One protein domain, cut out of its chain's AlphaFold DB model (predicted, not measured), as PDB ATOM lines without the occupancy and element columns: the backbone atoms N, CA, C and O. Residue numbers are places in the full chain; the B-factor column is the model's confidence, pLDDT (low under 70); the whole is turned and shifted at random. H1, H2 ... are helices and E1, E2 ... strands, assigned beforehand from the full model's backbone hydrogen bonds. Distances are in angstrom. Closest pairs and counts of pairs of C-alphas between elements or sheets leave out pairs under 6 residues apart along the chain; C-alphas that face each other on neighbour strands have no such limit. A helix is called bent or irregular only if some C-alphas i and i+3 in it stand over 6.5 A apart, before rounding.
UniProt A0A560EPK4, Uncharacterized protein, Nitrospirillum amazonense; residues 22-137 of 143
ATOM      1  N   VAL A  22      61.932 -20.306  14.473       71.81
ATOM      2  CA  VAL A  22      61.403 -21.502  13.800       71.81
ATOM      3  C   VAL A  22      60.048 -21.207  13.160       71.81
ATOM      4  O   VAL A  22      59.806 -21.588  12.017       71.81
ATOM      5  N   GLU A  23      59.182 -20.482  13.866       67.56
ATOM      6  CA  GLU A  23      57.876 -20.054  13.362       67.56
ATOM      7  C   GLU A  23      58.023 -19.136  12.147       67.56
ATOM      8  O   GLU A  23      57.328 -19.327  11.150       67.56
ATOM      9  N   ARG A  24      58.974 -18.192  12.190       67.88
ATOM     10  CA  ARG A  24      59.296 -17.318  11.053       67.88
ATOM     11  C   ARG A  24      59.835 -18.104   9.866       67.88
ATOM     12  O   ARG A  24      59.349 -17.917   8.759       67.88
ATOM     13  N   LEU A  25      60.800 -18.997  10.082       69.12
ATOM     14  CA  LEU A  25      61.369 -19.834   9.021       69.12
ATOM     15  C   LEU A  25      60.301 -20.701   8.357       69.12
ATOM     16  O   LEU A  25      60.254 -20.786   7.130       69.12
ATOM     17  N   TYR A  26      59.418 -21.305   9.151       72.00
ATOM     18  CA  TYR A  26      58.330 -22.116   8.627       72.00
ATOM     19  C   TYR A  26      57.331 -21.275   7.824       72.00
ATOM     20  O   TYR A  26      56.994 -21.646   6.703       72.00
ATOM     21  N   LEU A  27      56.902 -20.124   8.349       70.44
ATOM     22  CA  LEU A  27      55.989 -19.213   7.657       70.44
ATOM     23  C   LEU A  27      56.586 -18.677   6.347       70.44
ATOM     24  O   LEU A  27      55.927 -18.734   5.309       70.44
ATOM     25  N   THR A  28      57.845 -18.237   6.360       69.81
ATOM     26  CA  THR A  28      58.560 -17.769   5.164       69.81
ATOM     27  C   THR A  28      58.739 -18.890   4.142       69.81
ATOM     28  O   THR A  28      58.433 -18.706   2.965       69.81
ATOM     29  N   GLY A  29      59.174 -20.076   4.575       71.06
ATOM     30  CA  GLY A  29      59.300 -21.243   3.703       71.06
ATOM     31  C   GLY A  29      57.961 -21.655   3.089       71.06
ATOM     32  O   GLY A  29      57.901 -21.988   1.908       71.06
ATOM     33  N   ASN A  30      56.872 -21.560   3.853       69.19
ATOM     34  CA  ASN A  30      55.524 -21.843   3.372       69.19
ATOM     35  C   ASN A  30      55.059 -20.809   2.332       69.19
ATOM     36  O   ASN A  30      54.476 -21.183   1.314       69.19
ATOM     37  N   VAL A  31      55.368 -19.523   2.527       67.88
ATOM     38  CA  VAL A  31      55.106 -18.472   1.529       67.88
ATOM     39  C   VAL A  31      55.851 -18.741   0.228       67.88
ATOM     40  O   VAL A  31      55.224 -18.735  -0.832       67.88
ATOM     41  N   LEU A  32      57.153 -19.026   0.298       67.62
ATOM     42  CA  LEU A  32      57.967 -19.336  -0.880       67.62
ATOM     43  C   LEU A  32      57.455 -20.590  -1.591       67.62
ATOM     44  O   LEU A  32      57.267 -20.587  -2.807       67.62
ATOM     45  N   TRP A  33      57.143 -21.638  -0.825       69.56
ATOM     46  CA  TRP A  33      56.510 -22.841  -1.345       69.56
ATOM     47  C   TRP A  33      55.199 -22.516  -2.059       69.56
ATOM     48  O   TRP A  33      54.972 -23.004  -3.156       69.56
ATOM     49  N   ASN A  34      54.342 -21.664  -1.503       63.97
ATOM     50  CA  ASN A  34      53.065 -21.330  -2.128       63.97
ATOM     51  C   ASN A  34      53.189 -20.408  -3.339       63.97
ATOM     52  O   ASN A  34      52.347 -20.496  -4.227       63.97
ATOM     53  N   ALA A  35      54.199 -19.542  -3.383       60.53
ATOM     54  CA  ALA A  35      54.466 -18.698  -4.543       60.53
ATOM     55  C   ALA A  35      55.005 -19.513  -5.728       60.53
ATOM     56  O   ALA A  35      54.669 -19.224  -6.870       60.53
ATOM     57  N   ILE A  36      55.823 -20.534  -5.456       64.69
ATOM     58  CA  ILE A  36      56.579 -21.247  -6.495       64.69
ATOM     59  C   ILE A  36      55.961 -22.614  -6.818       64.69
ATOM     60  O   ILE A  36      55.823 -22.984  -7.979       64.69
ATOM     61  N   ALA A  37      55.588 -23.380  -5.794       65.50
ATOM     62  CA  ALA A  37      55.175 -24.782  -5.903       65.50
ATOM     63  C   ALA A  37      53.698 -25.031  -5.544       65.50
ATOM     64  O   ALA A  37      53.131 -26.048  -5.941       65.50
ATOM     65  N   GLY A  38      53.053 -24.107  -4.825       67.38
ATOM     66  CA  GLY A  38      51.659 -24.194  -4.380       67.38
ATOM     67  C   GLY A  38      50.657 -24.515  -5.495       67.38
ATOM     68  O   GLY A  38      49.874 -25.450  -5.315       67.38
ATOM     69  N   PRO A  39      50.707 -23.830  -6.657       66.44
ATOM     70  CA  PRO A  39      49.833 -24.123  -7.797       66.44
ATOM     71  C   PRO A  39      49.991 -25.546  -8.354       66.44
ATOM     72  O   PRO A  39      49.044 -26.116  -8.889       66.44
ATOM     73  N   PHE A  40      51.167 -26.156  -8.188       72.12
ATOM     74  CA  PHE A  40      51.469 -27.506  -8.667       72.12
ATOM     75  C   PHE A  40      51.232 -28.587  -7.608       72.12
ATOM     76  O   PHE A  40      51.366 -29.774  -7.900       72.12
ATOM     77  N   ALA A  41      50.852 -28.215  -6.380       72.75
ATOM     78  CA  ALA A  41      50.707 -29.155  -5.270       72.75
ATOM     79  C   ALA A  41      49.653 -30.247  -5.546       72.75
ATOM     80  O   ALA A  41      49.785 -31.372  -5.065       72.75
ATOM     81  N   GLY A  42      48.648 -29.948  -6.376       71.00
ATOM     82  CA  GLY A  42      47.655 -30.924  -6.835       71.00
ATOM     83  C   GLY A  42      48.218 -32.041  -7.727       71.00
ATOM     84  O   GLY A  42      47.554 -33.056  -7.903       71.00
ATOM     85  N   LEU A  43      49.436 -31.886  -8.258       75.94
ATOM     86  CA  LEU A  43      50.110 -32.879  -9.102       75.94
ATOM     87  C   LEU A  43      50.921 -33.905  -8.292       75.94
ATOM     88  O   LEU A  43      51.470 -34.847  -8.864       75.94
ATOM     89  N   LEU A  44      51.034 -33.738  -6.970       79.44
ATOM     90  CA  LEU A  44      51.831 -34.632  -6.133       79.44
ATOM     91  C   LEU A  44      51.187 -36.029  -6.016       79.44
ATOM     92  O   LEU A  44      49.970 -36.141  -5.850       79.44
ATOM     93  N   PRO A  45      51.981 -37.118  -6.011       81.25
ATOM     94  CA  PRO A  45      51.454 -38.467  -5.833       81.25
ATOM     95  C   PRO A  45      50.661 -38.626  -4.531       81.25
ATOM     96  O   PRO A  45      51.194 -38.479  -3.427       81.25
ATOM     97  N   GLY A  46      49.385 -38.990  -4.666       82.12
ATOM     98  CA  GLY A  46      48.464 -39.152  -3.542       82.12
ATOM     99  C   GLY A  46      47.772 -37.864  -3.094       82.12
ATOM    100  O   GLY A  46      46.987 -37.923  -2.148       82.12
ATOM    101  N   ALA A  47      48.020 -36.729  -3.757       85.31
ATOM    102  CA  ALA A  47      47.174 -35.553  -3.613       85.31
ATOM    103  C   ALA A  47      45.786 -35.827  -4.208       85.31
ATOM    104  O   ALA A  47      45.638 -36.571  -5.180       85.31
ATOM    105  N   ARG A  48      44.755 -35.230  -3.611       85.50
ATOM    106  CA  ARG A  48      43.388 -35.242  -4.135       85.50
ATOM    107  C   ARG A  48      42.934 -33.813  -4.349       85.50
ATOM    108  O   ARG A  48      43.031 -33.001  -3.434       85.50
ATOM    109  N   THR A  49      42.430 -33.531  -5.538       82.56
ATOM    110  CA  THR A  49      41.865 -32.235  -5.900       82.56
ATOM    111  C   THR A  49      40.359 -32.377  -6.067       82.56
ATOM    112  O   THR A  49      39.874 -33.310  -6.708       82.56
ATOM    113  N   VAL A  50      39.607 -31.473  -5.449       83.50
ATOM    114  CA  VAL A  50      38.147 -31.429  -5.526       83.50
ATOM    115  C   VAL A  50      37.751 -30.018  -5.929       83.50
ATOM    116  O   VAL A  50      38.125 -29.053  -5.267       83.50
ATOM    117  N   ALA A  51      37.004 -29.882  -7.023       79.88
ATOM    118  CA  ALA A  51      36.395 -28.602  -7.363       79.88
ATOM    119  C   ALA A  51      35.337 -28.274  -6.300       79.88
ATOM    120  O   ALA A  51      34.385 -29.033  -6.119       79.88
ATOM    121  N   ALA A  52      35.527 -27.168  -5.588       75.44
ATOM    122  CA  ALA A  52      34.626 -26.724  -4.523       75.44
ATOM    123  C   ALA A  52      33.689 -25.588  -4.981       75.44
ATOM    124  O   ALA A  52      32.821 -25.161  -4.227       75.44
ATOM    125  N   GLY A  53      33.847 -25.121  -6.225       76.69
ATOM    126  CA  GLY A  53      33.048 -24.066  -6.841       76.69
ATOM    127  C   GLY A  53      33.649 -23.594  -8.168       76.69
ATOM    128  O   GLY A  53      34.686 -24.096  -8.607       76.69
ATOM    129  N   VAL A  54      32.997 -22.622  -8.813       77.31
ATOM    130  CA  VAL A  54      33.558 -21.940  -9.991       77.31
ATOM    131  C   VAL A  54      34.820 -21.203  -9.560       77.31
ATOM    132  O   VAL A  54      34.776 -20.422  -8.615       77.31
ATOM    133  N   GLY A  55      35.941 -21.496 -10.220       73.75
ATOM    134  CA  GLY A  55      37.223 -20.902  -9.860       73.75
ATOM    135  C   GLY A  55      37.674 -21.265  -8.444       73.75
ATOM    136  O   GLY A  55      38.377 -20.479  -7.835       73.75
ATOM    137  N   GLN A  56      37.275 -22.413  -7.884       79.75
ATOM    138  CA  GLN A  56      37.733 -22.846  -6.561       79.75
ATOM    139  C   GLN A  56      38.111 -24.326  -6.541       79.75
ATOM    140  O   GLN A  56      37.342 -25.196  -6.959       79.75
ATOM    141  N   LEU A  57      39.286 -24.619  -5.988       77.56
ATOM    142  CA  LEU A  57      39.869 -25.947  -5.947       77.56
ATOM    143  C   LEU A  57      40.421 -26.260  -4.551       77.56
ATOM    144  O   LEU A  57      41.377 -25.640  -4.087       77.56
ATOM    145  N   ASP A  58      39.828 -27.253  -3.896       85.56
ATOM    146  CA  ASP A  58      40.300 -27.775  -2.617       85.56
ATOM    147  C   ASP A  58      41.320 -28.896  -2.887       85.56
ATOM    148  O   ASP A  58      41.050 -29.861  -3.606       85.56
ATOM    149  N   ILE A  59      42.521 -28.759  -2.324       82.50
ATOM    150  CA  ILE A  59      43.629 -29.711  -2.434       82.50
ATOM    151  C   ILE A  59      43.859 -30.357  -1.075       82.50
ATOM    152  O   ILE A  59      44.131 -29.691  -0.074       82.50
ATOM    153  N   HIS A  60      43.822 -31.680  -1.074       86.38
ATOM    154  CA  HIS A  60      44.193 -32.522   0.047       86.38
ATOM    155  C   HIS A  60      45.528 -33.189  -0.267       86.38
ATOM    156  O   HIS A  60      45.606 -34.064  -1.132       86.38
ATOM    157  N   LEU A  61      46.580 -32.773   0.425       82.44
ATOM    158  CA  LEU A  61      47.903 -33.366   0.327       82.44
ATOM    159  C   LEU A  61      48.029 -34.563   1.273       82.44
ATOM    160  O   LEU A  61      47.459 -34.560   2.368       82.44
ATOM    161  N   PRO A  62      48.806 -35.592   0.897       81.56
ATOM    162  CA  PRO A  62      49.151 -36.645   1.833       81.56
ATOM    163  C   PRO A  62      49.985 -36.050   2.974       81.56
ATOM    164  O   PRO A  62      50.872 -35.234   2.735       81.56
ATOM    165  N   GLN A  63      49.759 -36.508   4.207       78.81
ATOM    166  CA  GLN A  63      50.399 -35.952   5.411       78.81
ATOM    167  C   GLN A  63      51.938 -35.926   5.339       78.81
ATOM    168  O   GLN A  63      52.576 -35.060   5.918       78.81
ATOM    169  N   ARG A  64      52.553 -36.848   4.590       78.00
ATOM    170  CA  ARG A  64      54.008 -36.871   4.357       78.00
ATOM    171  C   ARG A  64      54.529 -35.747   3.452       78.00
ATOM    172  O   ARG A  64      55.716 -35.461   3.496       78.00
ATOM    173  N   ALA A  65      53.683 -35.187   2.586       73.81
ATOM    174  CA  ALA A  65      54.066 -34.121   1.660       73.81
ATOM    175  C   ALA A  65      54.025 -32.752   2.344       73.81
ATOM    176  O   ALA A  65      54.891 -31.922   2.096       73.81
ATOM    177  N   ASP A  66      53.045 -32.541   3.223       72.88
ATOM    178  CA  ASP A  66      52.999 -31.379   4.103       72.88
ATOM    179  C   ASP A  66      52.300 -31.763   5.418       72.88
ATOM    180  O   ASP A  66      51.065 -31.799   5.476       72.88
ATOM    181  N   PRO A  67      53.062 -32.093   6.475       69.12
ATOM    182  CA  PRO A  67      52.490 -32.538   7.744       69.12
ATOM    183  C   PRO A  67      51.815 -31.410   8.522       69.12
ATOM    184  O   PRO A  67      51.071 -31.677   9.463       69.12
ATOM    185  N   LEU A  68      52.083 -30.161   8.149       67.75
ATOM    186  CA  LEU A  68      51.668 -28.981   8.890       67.75
ATOM    187  C   LEU A  68      50.500 -28.265   8.200       67.75
ATOM    188  O   LEU A  68      49.686 -27.648   8.883       67.75
ATOM    189  N   CYS A  69      50.383 -28.389   6.874       70.81
ATOM    190  CA  CYS A  69      49.291 -27.822   6.088       70.81
ATOM    191  C   CYS A  69      48.797 -28.766   4.963       70.81
ATOM    192  O   CYS A  69      48.974 -28.493   3.766       70.81
ATOM    193  N   PRO A  70      48.152 -29.894   5.318       76.81
ATOM    194  CA  PRO A  70      47.700 -30.883   4.339       76.81
ATOM    195  C   PRO A  70      46.435 -30.462   3.575       76.81
ATOM    196  O   PRO A  70      46.106 -31.076   2.565       76.81
ATOM    197  N   HIS A  71      45.718 -29.432   4.028       79.94
ATOM    198  CA  HIS A  71      44.498 -28.935   3.388       79.94
ATOM    199  C   HIS A  71      44.715 -27.530   2.849       79.94
ATOM    200  O   HIS A  71      45.172 -26.651   3.579       79.94
ATOM    201  N   ARG A  72      44.374 -27.326   1.578       78.38
ATOM    202  CA  ARG A  72      44.621 -26.077   0.858       78.38
ATOM    203  C   ARG A  72      43.418 -25.728   0.001       78.38
ATOM    204  O   ARG A  72      42.847 -26.624  -0.611       78.38
ATOM    205  N   ARG A  73      43.080 -24.448  -0.098       78.31
ATOM    206  CA  ARG A  73      42.017 -23.965  -0.984       78.31
ATOM    207  C   ARG A  73      42.553 -22.920  -1.940       78.31
ATOM    208  O   ARG A  73      42.921 -21.833  -1.508       78.31
ATOM    209  N   LEU A  74      42.563 -23.243  -3.225       75.44
ATOM    210  CA  LEU A  74      42.915 -22.305  -4.280       75.44
ATOM    211  C   LEU A  74      41.653 -21.656  -4.855       75.44
ATOM    212  O   LEU A  74      40.699 -22.361  -5.168       75.44
ATOM    213  N   LEU A  75      41.663 -20.338  -5.025       73.19
ATOM    214  CA  LEU A  75      40.776 -19.610  -5.923       73.19
ATOM    215  C   LEU A  75      41.513 -19.325  -7.227       73.19
ATOM    216  O   LEU A  75      42.631 -18.836  -7.209       73.19
ATOM    217  N   ILE A  76      40.893 -19.619  -8.355       74.56
ATOM    218  CA  ILE A  76      41.396 -19.332  -9.687       74.56
ATOM    219  C   ILE A  76      40.598 -18.137 -10.195       74.56
ATOM    220  O   ILE A  76      39.388 -18.250 -10.395       74.56
ATOM    221  N   GLY A  77      41.271 -16.999 -10.347       69.62
ATOM    222  CA  GLY A  77      40.686 -15.795 -10.921       69.62
ATOM    223  C   GLY A  77      40.320 -15.976 -12.391       69.62
ATOM    224  O   GLY A  77      40.770 -16.911 -13.057       69.62
ATOM    225  N   ASP A  78      39.525 -15.044 -12.914       73.12
ATOM    226  CA  ASP A  78      39.110 -15.034 -14.326       73.12
ATOM    227  C   ASP A  78      40.297 -14.855 -15.294       73.12
ATOM    228  O   ASP A  78      40.220 -15.209 -16.469       73.12
ATOM    229  N   ASP A  79      41.417 -14.340 -14.791       69.38
ATOM    230  CA  ASP A  79      42.711 -14.244 -15.471       69.38
ATOM    231  C   ASP A  79      43.515 -15.560 -15.457       69.38
ATOM    232  O   ASP A  79      44.621 -15.624 -15.998       69.38
ATOM    233  N   GLY A  80      42.967 -16.621 -14.858       65.75
ATOM    234  CA  GLY A  80      43.608 -17.924 -14.711       65.75
ATOM    235  C   GLY A  80      44.628 -17.995 -13.573       65.75
ATOM    236  O   GLY A  80      45.287 -19.026 -13.419       65.75
ATOM    237  N   ILE A  81      44.775 -16.939 -12.766       66.94
ATOM    238  CA  ILE A  81      45.722 -16.915 -11.651       66.94
ATOM    239  C   ILE A  81      45.136 -17.675 -10.464       66.94
ATOM    240  O   ILE A  81      44.049 -17.366  -9.984       66.94
ATOM    241  N   ALA A  82      45.883 -18.652  -9.951       68.00
ATOM    242  CA  ALA A  82      45.534 -19.352  -8.722       68.00
ATOM    243  C   ALA A  82      46.060 -18.596  -7.489       68.00
ATOM    244  O   ALA A  82      47.256 -18.585  -7.201       68.00
ATOM    245  N   PHE A  83      45.154 -18.016  -6.722       64.75
ATOM    246  CA  PHE A  83      45.372 -17.504  -5.378       64.75
ATOM    247  C   PHE A  83      45.105 -18.632  -4.386       64.75
ATOM    248  O   PHE A  83      44.165 -19.393  -4.565       64.75
ATOM    249  N   CYS A  84      45.887 -18.770  -3.319       68.00
ATOM    250  CA  CYS A  84      45.409 -19.573  -2.192       68.00
ATOM    251  C   CYS A  84      44.639 -18.670  -1.240       68.00
ATOM    252  O   CYS A  84      45.045 -17.528  -1.078       68.00
ATOM    253  N   CYS A  85      43.558 -19.142  -0.631       58.72
ATOM    254  CA  CYS A  85      42.705 -18.287   0.193       58.72
ATOM    255  C   CYS A  85      42.634 -18.716   1.650       58.72
ATOM    256  O   CYS A  85      42.551 -17.844   2.498       58.72
ATOM    257  N   ASP A  86      42.767 -20.008   1.954       63.88
ATOM    258  CA  ASP A  86      42.640 -20.490   3.328       63.88
ATOM    259  C   ASP A  86      43.686 -21.563   3.648       63.88
ATOM    260  O   ASP A  86      43.719 -22.633   3.027       63.88
ATOM    261  N   TYR A  87      44.494 -21.305   4.678       67.38
ATOM    262  CA  TYR A  87      45.353 -22.303   5.311       67.38
ATOM    263  C   TYR A  87      45.174 -22.285   6.826       67.38
ATOM    264  O   TYR A  87      45.144 -21.231   7.462       67.38
ATOM    265  N   ARG A  88      45.091 -23.469   7.434       63.84
ATOM    266  CA  ARG A  88      45.102 -23.615   8.894       63.84
ATOM    267  C   ARG A  88      46.506 -23.974   9.348       63.84
ATOM    268  O   ARG A  88      47.042 -24.980   8.899       63.84
ATOM    269  N   MET A  89      47.070 -23.187  10.264       66.00
ATOM    270  CA  MET A  89      48.409 -23.423  10.821       66.00
ATOM    271  C   MET A  89      48.344 -23.653  12.335       66.00
ATOM    272  O   MET A  89      48.975 -22.904  13.079       66.00
ATOM    273  N   PRO A  90      47.632 -24.695  12.810       59.62
ATOM    274  CA  PRO A  90      47.312 -24.880  14.231       59.62
ATOM    275  C   PRO A  90      48.545 -24.938  15.149       59.62
ATOM    276  O   PRO A  90      48.438 -24.671  16.341       59.62
ATOM    277  N   HIS A  91      49.716 -25.271  14.599       61.09
ATOM    278  CA  HIS A  91      50.983 -25.341  15.327       61.09
ATOM    279  C   HIS A  91      51.679 -23.987  15.530       61.09
ATOM    280  O   HIS A  91      52.510 -23.871  16.426       61.09
ATOM    281  N   VAL A  92      51.368 -22.980  14.710       61.19
ATOM    282  CA  VAL A  92      52.010 -21.649  14.744       61.19
ATOM    283  C   VAL A  92      51.024 -20.575  15.189       61.19
ATOM    284  O   VAL A  92      51.376 -19.692  15.971       61.19
ATOM    285  N   HIS A  93      49.773 -20.679  14.739       64.31
ATOM    286  CA  HIS A  93      48.691 -19.782  15.107       64.31
ATOM    287  C   HIS A  93      47.373 -20.566  15.240       64.31
ATOM    288  O   HIS A  93      47.057 -21.376  14.369       64.31
ATOM    289  N   PRO A  94      46.560 -20.337  16.286       61.25
ATOM    290  CA  PRO A  94      45.323 -21.098  16.492       61.25
ATOM    291  C   PRO A  94      44.234 -20.827  15.432       61.25
ATOM    292  O   PRO A  94      43.279 -21.593  15.331       61.25
ATOM    293  N   GLY A  95      44.367 -19.750  14.651       64.19
ATOM    294  CA  GLY A  95      43.405 -19.318  13.628       64.19
ATOM    295  C   GLY A  95      43.695 -19.792  12.195       64.19
ATOM    296  O   GLY A  95      44.743 -20.365  11.890       64.19
ATOM    297  N   VAL A  96      42.751 -19.513  11.293       66.75
ATOM    298  CA  VAL A  96      42.937 -19.637   9.833       66.75
ATOM    299  C   VAL A  96      43.748 -18.431   9.360       66.75
ATOM    300  O   VAL A  96      43.401 -17.315   9.721       66.75
ATOM    301  N   LEU A  97      44.802 -18.606   8.566       70.06
ATOM    302  CA  LEU A  97      45.420 -17.482   7.857       70.06
ATOM    303  C   LEU A  97      44.669 -17.288   6.541       70.06
ATOM    304  O   LEU A  97      44.652 -18.217   5.732       70.06
ATOM    305  N   ALA A  98      44.044 -16.124   6.350       60.81
ATOM    306  CA  ALA A  98      43.143 -15.921   5.210       60.81
ATOM    307  C   ALA A  98      43.266 -14.575   4.490       60.81
ATOM    308  O   ALA A  98      42.909 -14.491   3.319       60.81
ATOM    309  N   ASP A  99      43.780 -13.517   5.128       54.94
ATOM    310  CA  ASP A  99      43.934 -12.244   4.412       54.94
ATOM    311  C   ASP A  99      45.305 -12.184   3.746       54.94
ATOM    312  O   ASP A  99      46.318 -12.051   4.439       54.94
ATOM    313  N   MET A 100      45.320 -12.319   2.418       58.56
ATOM    314  CA  MET A 100      46.525 -12.225   1.602       58.56
ATOM    315  C   MET A 100      46.450 -11.099   0.586       58.56
ATOM    316  O   MET A 100      46.171 -11.313  -0.593       58.56
ATOM    317  N   LEU A 101      46.805  -9.891   1.029       57.03
ATOM    318  CA  LEU A 101      47.225  -8.836   0.112       57.03
ATOM    319  C   LEU A 101      48.491  -9.301  -0.600       57.03
ATOM    320  O   LEU A 101      49.534  -9.479   0.036       57.03
ATOM    321  N   SER A 102      48.364  -9.517  -1.910       60.22
ATOM    322  CA  SER A 102      49.465  -9.966  -2.754       60.22
ATOM    323  C   SER A 102      49.667  -9.018  -3.932       60.22
ATOM    324  O   SER A 102      48.775  -8.863  -4.766       60.22
ATOM    325  N   ALA A 103      50.843  -8.393  -4.004       67.69
ATOM    326  CA  ALA A 103      51.327  -7.789  -5.244       67.69
ATOM    327  C   ALA A 103      52.055  -8.867  -6.051       67.69
ATOM    328  O   ALA A 103      52.608  -9.794  -5.462       67.69
ATOM    329  N   HIS A 104      52.050  -8.758  -7.377       69.62
ATOM    330  CA  HIS A 104      52.653  -9.756  -8.254       69.62
ATOM    331  C   HIS A 104      53.538  -9.102  -9.315       69.62
ATOM    332  O   HIS A 104      53.246  -8.001  -9.780       69.62
ATOM    333  N   ALA A 105      54.577  -9.818  -9.737       67.06
ATOM    334  CA  ALA A 105      55.392  -9.491 -10.899       67.06
ATOM    335  C   ALA A 105      55.574 -10.723 -11.795       67.06
ATOM    336  O   ALA A 105      55.419 -11.863 -11.357       67.06
ATOM    337  N   PHE A 106      55.859 -10.489 -13.075       67.62
ATOM    338  CA  PHE A 106      55.936 -11.531 -14.097       67.62
ATOM    339  C   PHE A 106      57.382 -11.786 -14.532       67.62
ATOM    340  O   PHE A 106      58.079 -10.864 -14.952       67.62
ATOM    341  N   PHE A 107      57.804 -13.051 -14.503       61.91
ATOM    342  CA  PHE A 107      59.157 -13.506 -14.825       61.91
ATOM    343  C   PHE A 107      59.104 -14.699 -15.772       61.91
ATOM    344  O   PHE A 107      58.722 -15.793 -15.372       61.91
ATOM    345  N   ASN A 108      59.519 -14.519 -17.028       67.88
ATOM    346  CA  ASN A 108      59.645 -15.612 -18.005       67.88
ATOM    347  C   ASN A 108      58.411 -16.538 -18.093       67.88
ATOM    348  O   ASN A 108      58.556 -17.754 -18.173       67.88
ATOM    349  N   GLY A 109      57.194 -15.985 -18.061       59.81
ATOM    350  CA  GLY A 109      55.974 -16.804 -18.084       59.81
ATOM    351  C   GLY A 109      55.389 -17.121 -16.707       59.81
ATOM    352  O   GLY A 109      54.271 -17.618 -16.633       59.81
ATOM    353  N   ILE A 110      56.122 -16.844 -15.627       57.72
ATOM    354  CA  ILE A 110      55.762 -17.197 -14.253       57.72
ATOM    355  C   ILE A 110      55.389 -15.926 -13.499       57.72
ATOM    356  O   ILE A 110      56.195 -15.009 -13.367       57.72
ATOM    357  N   LEU A 111      54.170 -15.876 -12.976       63.50
ATOM    358  CA  LEU A 111      53.746 -14.801 -12.093       63.50
ATOM    359  C   LEU A 111      54.122 -15.144 -10.644       63.50
ATOM    360  O   LEU A 111      53.714 -16.184 -10.130       63.50
ATOM    361  N   ILE A 112      54.895 -14.279  -9.989       64.81
ATOM    362  CA  ILE A 112      55.392 -14.460  -8.619       64.81
ATOM    363  C   ILE A 112      54.817 -13.352  -7.739       64.81
ATOM    364  O   ILE A 112      54.820 -12.185  -8.128       64.81
ATOM    365  N   ALA A 113      54.339 -13.700  -6.544       66.56
ATOM    366  CA  ALA A 113      53.943 -12.704  -5.552       66.56
ATOM    367  C   ALA A 113      55.186 -11.974  -5.007       66.56
ATOM    368  O   ALA A 113      56.076 -12.618  -4.456       66.56
ATOM    369  N   THR A 114      55.242 -10.652  -5.152       65.00
ATOM    370  CA  THR A 114      56.350  -9.785  -4.706       65.00
ATOM    371  C   THR A 114      56.093  -9.130  -3.354       65.00
ATOM    372  O   THR A 114      57.023  -8.751  -2.653       65.00
ATOM    373  N   LEU A 115      54.833  -9.051  -2.934       68.12
ATOM    374  CA  LEU A 115      54.448  -8.674  -1.579       68.12
ATOM    375  C   LEU A 115      53.449  -9.703  -1.088       68.12
ATOM    376  O   LEU A 115      52.537 -10.048  -1.836       68.12
ATOM    377  N   ARG A 116      53.589 -10.173   0.148       66.06
ATOM    378  CA  ARG A 116      52.585 -11.027   0.774       66.06
ATOM    379  C   ARG A 116      52.420 -10.675   2.236       66.06
ATOM    380  O   ARG A 116      53.340 -10.828   3.037       66.06
ATOM    381  N   ARG A 117      51.204 -10.265   2.579       69.56
ATOM    382  CA  ARG A 117      50.764 -10.130   3.968       69.56
ATOM    383  C   ARG A 117      49.888 -11.312   4.319       69.56
ATOM    384  O   ARG A 117      49.134 -11.755   3.471       69.56
ATOM    385  N   ALA A 118      49.996 -11.833   5.530       71.44
ATOM    386  CA  ALA A 118      49.068 -12.827   6.049       71.44
ATOM    387  C   ALA A 118      48.471 -12.303   7.350       71.44
ATOM    388  O   ALA A 118      49.213 -11.963   8.276       71.44
ATOM    389  N   ARG A 119      47.143 -12.267   7.439       73.69
ATOM    390  CA  ARG A 119      46.430 -12.011   8.698       73.69
ATOM    391  C   ARG A 119      45.659 -13.251   9.116       73.69
ATOM    392  O   ARG A 119      45.143 -13.992   8.272       73.69
ATOM    393  N   ALA A 120      45.596 -13.472  10.422       72.81
ATOM    394  CA  ALA A 120      44.727 -14.493  10.977       72.81
ATOM    395  C   ALA A 120      43.268 -14.042  10.900       72.81
ATOM    396  O   ALA A 120      42.972 -12.868  11.083       72.81
ATOM    397  N   ILE A 121      42.361 -14.980  10.656       71.44
ATOM    398  CA  ILE A 121      40.953 -14.839  10.997       71.44
ATOM    399  C   ILE A 121      40.831 -15.120  12.493       71.44
ATOM    400  O   ILE A 121      41.231 -16.191  12.967       71.44
ATOM    401  N   GLU A 122      40.284 -14.149  13.214       71.62
ATOM    402  CA  GLU A 122      40.002 -14.238  14.641       71.62
ATOM    403  C   GLU A 122      38.786 -15.136  14.916       71.62
ATOM    404  O   GLU A 122      38.059 -15.557  14.016       71.62
ATOM    405  N   ALA A 123      38.534 -15.442  16.190       71.31
ATOM    406  CA  ALA A 123      37.419 -16.307  16.586       71.31
ATOM    407  C   ALA A 123      36.034 -15.782  16.149       71.31
ATOM    408  O   ALA A 123      35.091 -16.562  16.027       71.31
ATOM    409  N   ASP A 124      35.911 -14.477  15.902       74.75
ATOM    410  CA  ASP A 124      34.693 -13.818  15.418       74.75
ATOM    411  C   ASP A 124      34.523 -13.879  13.886       74.75
ATOM    412  O   ASP A 124      33.548 -13.351  13.347       74.75
ATOM    413  N   GLY A 125      35.453 -14.528  13.178       65.06
ATOM    414  CA  GLY A 125      35.418 -14.687  11.728       65.06
ATOM    415  C   GLY A 125      35.930 -13.479  10.943       65.06
ATOM    416  O   GLY A 125      35.895 -13.512   9.712       65.06
ATOM    417  N   ARG A 126      36.411 -12.418  11.603       74.75
ATOM    418  CA  ARG A 126      36.982 -11.244  10.932       74.75
ATOM    419  C   ARG A 126      38.501 -11.363  10.794       74.75
ATOM    420  O   ARG A 126      39.141 -11.994  11.636       74.75
ATOM    421  N   PRO A 127      39.107 -10.744   9.764       70.19
ATOM    422  CA  PRO A 127      40.554 -10.594   9.712       70.19
ATOM    423  C   PRO A 127      41.042  -9.797  10.926       70.19
ATOM    424  O   PRO A 127      40.533  -8.709  11.206       70.19
ATOM    425  N   GLY A 128      42.040 -10.326  11.626       70.38
ATOM    426  CA  GLY A 128      42.769  -9.608  12.659       70.38
ATOM    427  C   GLY A 128      43.410  -8.353  12.074       70.38
ATOM    428  O   GLY A 128      43.743  -8.292  10.893       70.38
ATOM    429  N   THR A 129      43.584  -7.318  12.890       69.38
ATOM    430  CA  THR A 129      44.108  -6.026  12.415       69.38
ATOM    431  C   THR A 129      45.604  -6.064  12.117       69.38
ATOM    432  O   THR A 129      46.105  -5.232  11.363       69.38
ATOM    433  N   ASN A 130      46.315  -7.035  12.688       69.06
ATOM    434  CA  ASN A 130      47.764  -7.132  12.622       69.06
ATOM    435  C   ASN A 130      48.196  -8.218  11.638       69.06
ATOM    436  O   ASN A 130      47.651  -9.325  11.624       69.06
ATOM    437  N   SER A 131      49.212  -7.911  10.832       66.00
ATOM    438  CA  SER A 131      49.856  -8.906   9.978       66.00
ATOM    439  C   SER A 131      50.618  -9.905  10.849       66.00
ATOM    440  O   SER A 131      51.530  -9.534  11.584       66.00
ATOM    441  N   VAL A 132      50.258 -11.183  10.738       68.75
ATOM    442  CA  VAL A 132      51.014 -12.305  11.317       68.75
ATOM    443  C   VAL A 132      52.321 -12.501  10.549       68.75
ATOM    444  O   VAL A 132      53.332 -12.902  11.117       68.75
ATOM    445  N   LEU A 133      52.308 -12.183   9.255       66.75
ATOM    446  CA  LEU A 133      53.473 -12.204   8.385       66.75
ATOM    447  C   LEU A 133      53.378 -11.048   7.389       66.75
ATOM    448  O   LEU A 133      52.318 -10.832   6.805       66.75
ATOM    449  N   ASP A 134      54.482 -10.336   7.190       66.94
ATOM    450  CA  ASP A 134      54.644  -9.336   6.132       66.94
ATOM    451  C   ASP A 134      55.988  -9.607   5.454       66.94
ATOM    452  O   ASP A 134      57.040  -9.495   6.087       66.94
ATOM    453  N   VAL A 135      55.942 -10.097   4.216       61.84
ATOM    454  CA  VAL A 135      57.126 -10.492   3.450       61.84
ATOM    455  C   VAL A 135      57.106  -9.775   2.116       61.84
ATOM    456  O   VAL A 135      56.152  -9.883   1.345       61.84
ATOM    457  N   GLU A 136      58.213  -9.106   1.831       59.66
ATOM    458  CA  GLU A 136      58.527  -8.574   0.516       59.66
ATOM    459  C   GLU A 136      59.519  -9.524  -0.163       59.66
ATOM    460  O   GLU A 136      60.578  -9.848   0.382       59.66
ATOM    461  N   ILE A 137      59.136 -10.035  -1.331       58.66
ATOM    462  CA  ILE A 137      59.987 -10.853  -2.190       58.66
ATOM    463  C   ILE A 137      60.456  -9.937  -3.313       58.66
ATOM    464  O   ILE A 137      59.686  -9.580  -4.202       58.66
TER     465      ILE A 137
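AT A GLANCE: This is residues 22 to 137 of the 143 residues of an uncharacterized protein of Nitrospirillum amazonense (UniProt A0A560EPK4). One strongly twisted sheet of eight strands bends into an open trough, and two helices, H1 and H2, lie on its inner face; the opposite face bears no named helix. One wing of the trough is E1 to E4, with H2 over it; the other is E6, E7 and E8, with H1 slanting over E7 and E8, and E5 joins the wings between E4 and E7. You will find 116 printed residues in the order H1 H2 E1 E2 E3 E4 E5 E6 E7 E8; the class is mixed, helices and strands. The sheet is branched at E7, and its neighbour pairs are antiparallel. The whole is compact and rounded, with a radius of gyration of the C-alphas of 13.9 A and spans of 32 by 31 by 29 A.

IN THESE COORDINATES: Find C-alpha 22 at (61.403, -21.502, 13.800); from there H1, residues 22 to 36, runs 20.9 A. H2 follows at residues 38 to 43, 10.0 A; it is irregular, with C-alphas 39 and 42 at 7.2 A. Go on to E1, residues 48 to 53, 15.5 A, which begins with C-alpha 48 at (43.388, -35.242, -4.135). Next come E2, residues 56 to 60, 13.4 A; E3, residues 71 to 76, 16.5 A; E4, residues 82 to 88, 18.1 A; and E5, residues 96 to 99, 9.2 A. E6 is residues 102 to 107, 15.9 A. E7, residues 110 to 121, is the longest strand at 29.4 A and bends by 66 degrees at residue 115. E8, residues 127 to 136, spans 20.3 A, bends by 73 degrees at residue 130, and ends with C-alpha 136 at (58.527, -8.574, 0.516).

HOW THE PARTS SIT: Begin with E1 to E5, a meander, each strand the antiparallel neighbour of the one before. In the hairpin E1 and E2, look at N 50 and O 58, 2.8 A apart and within hydrogen-bond range. In the hairpin E2 and E3 such a pair is N 57 and O 74 at 2.8 A; for E3 and E4 it is N 75 and O 83 at 2.7 A; for E4 and E5 it is N 97 and O 87 at 2.9 A. E4 is staggered: it pairs with E3 over residues 82 to 86 and with E5 over 87 to 88. E5 runs on into E6 across a break of 2 residues, at 73 degrees. E6, E7 and E8 form a second meander, with N 112 and O 105 at 2.8 A between E6 and E7, and N 118 and O 133 at 2.8 A between E7 and E8. E5 and E6 lie on one side of E7, E8 on the other side; N 121 and O 96 of E7 and E5 are 2.7 A apart. H1 is on the sheet at a height of 9.7 A, over E7 and E8, slantwise to the strands at 35 degrees to E7 on the local plane; its closest C-alphas to E7 are those of Ala 35 and Ile 112, 6.0 A. H2 is on the same face at a height of 8.0 A, only just over E3, with 3 of its 6 C-alphas falling there, and across the strands at 70 degrees to E3 on the local plane. Its closest C-alphas to E2 are those of Gly 42 and Ile 59, 6.1 A. In H1 every O i to N i+4 pair is within hydrogen-bond range; in H2 it is 0 of 2, beside 2 of 3 O i to N i+3 pairs.

THE WHOLE: The two C-alphas farthest apart are those of Asn 108 and Asp 124, 41.7 A. The printed part, residues 22 to 137, has no cut. The links E2 to E3, with 10 residues, and E4 to E5, with 7, are short; the other links are tight. The mean pLDDT of the printed part is 70.0, and 65 residues are under 70, among them residues 30 to 39, 79 to 96, 98 to 117 and 129 to 137.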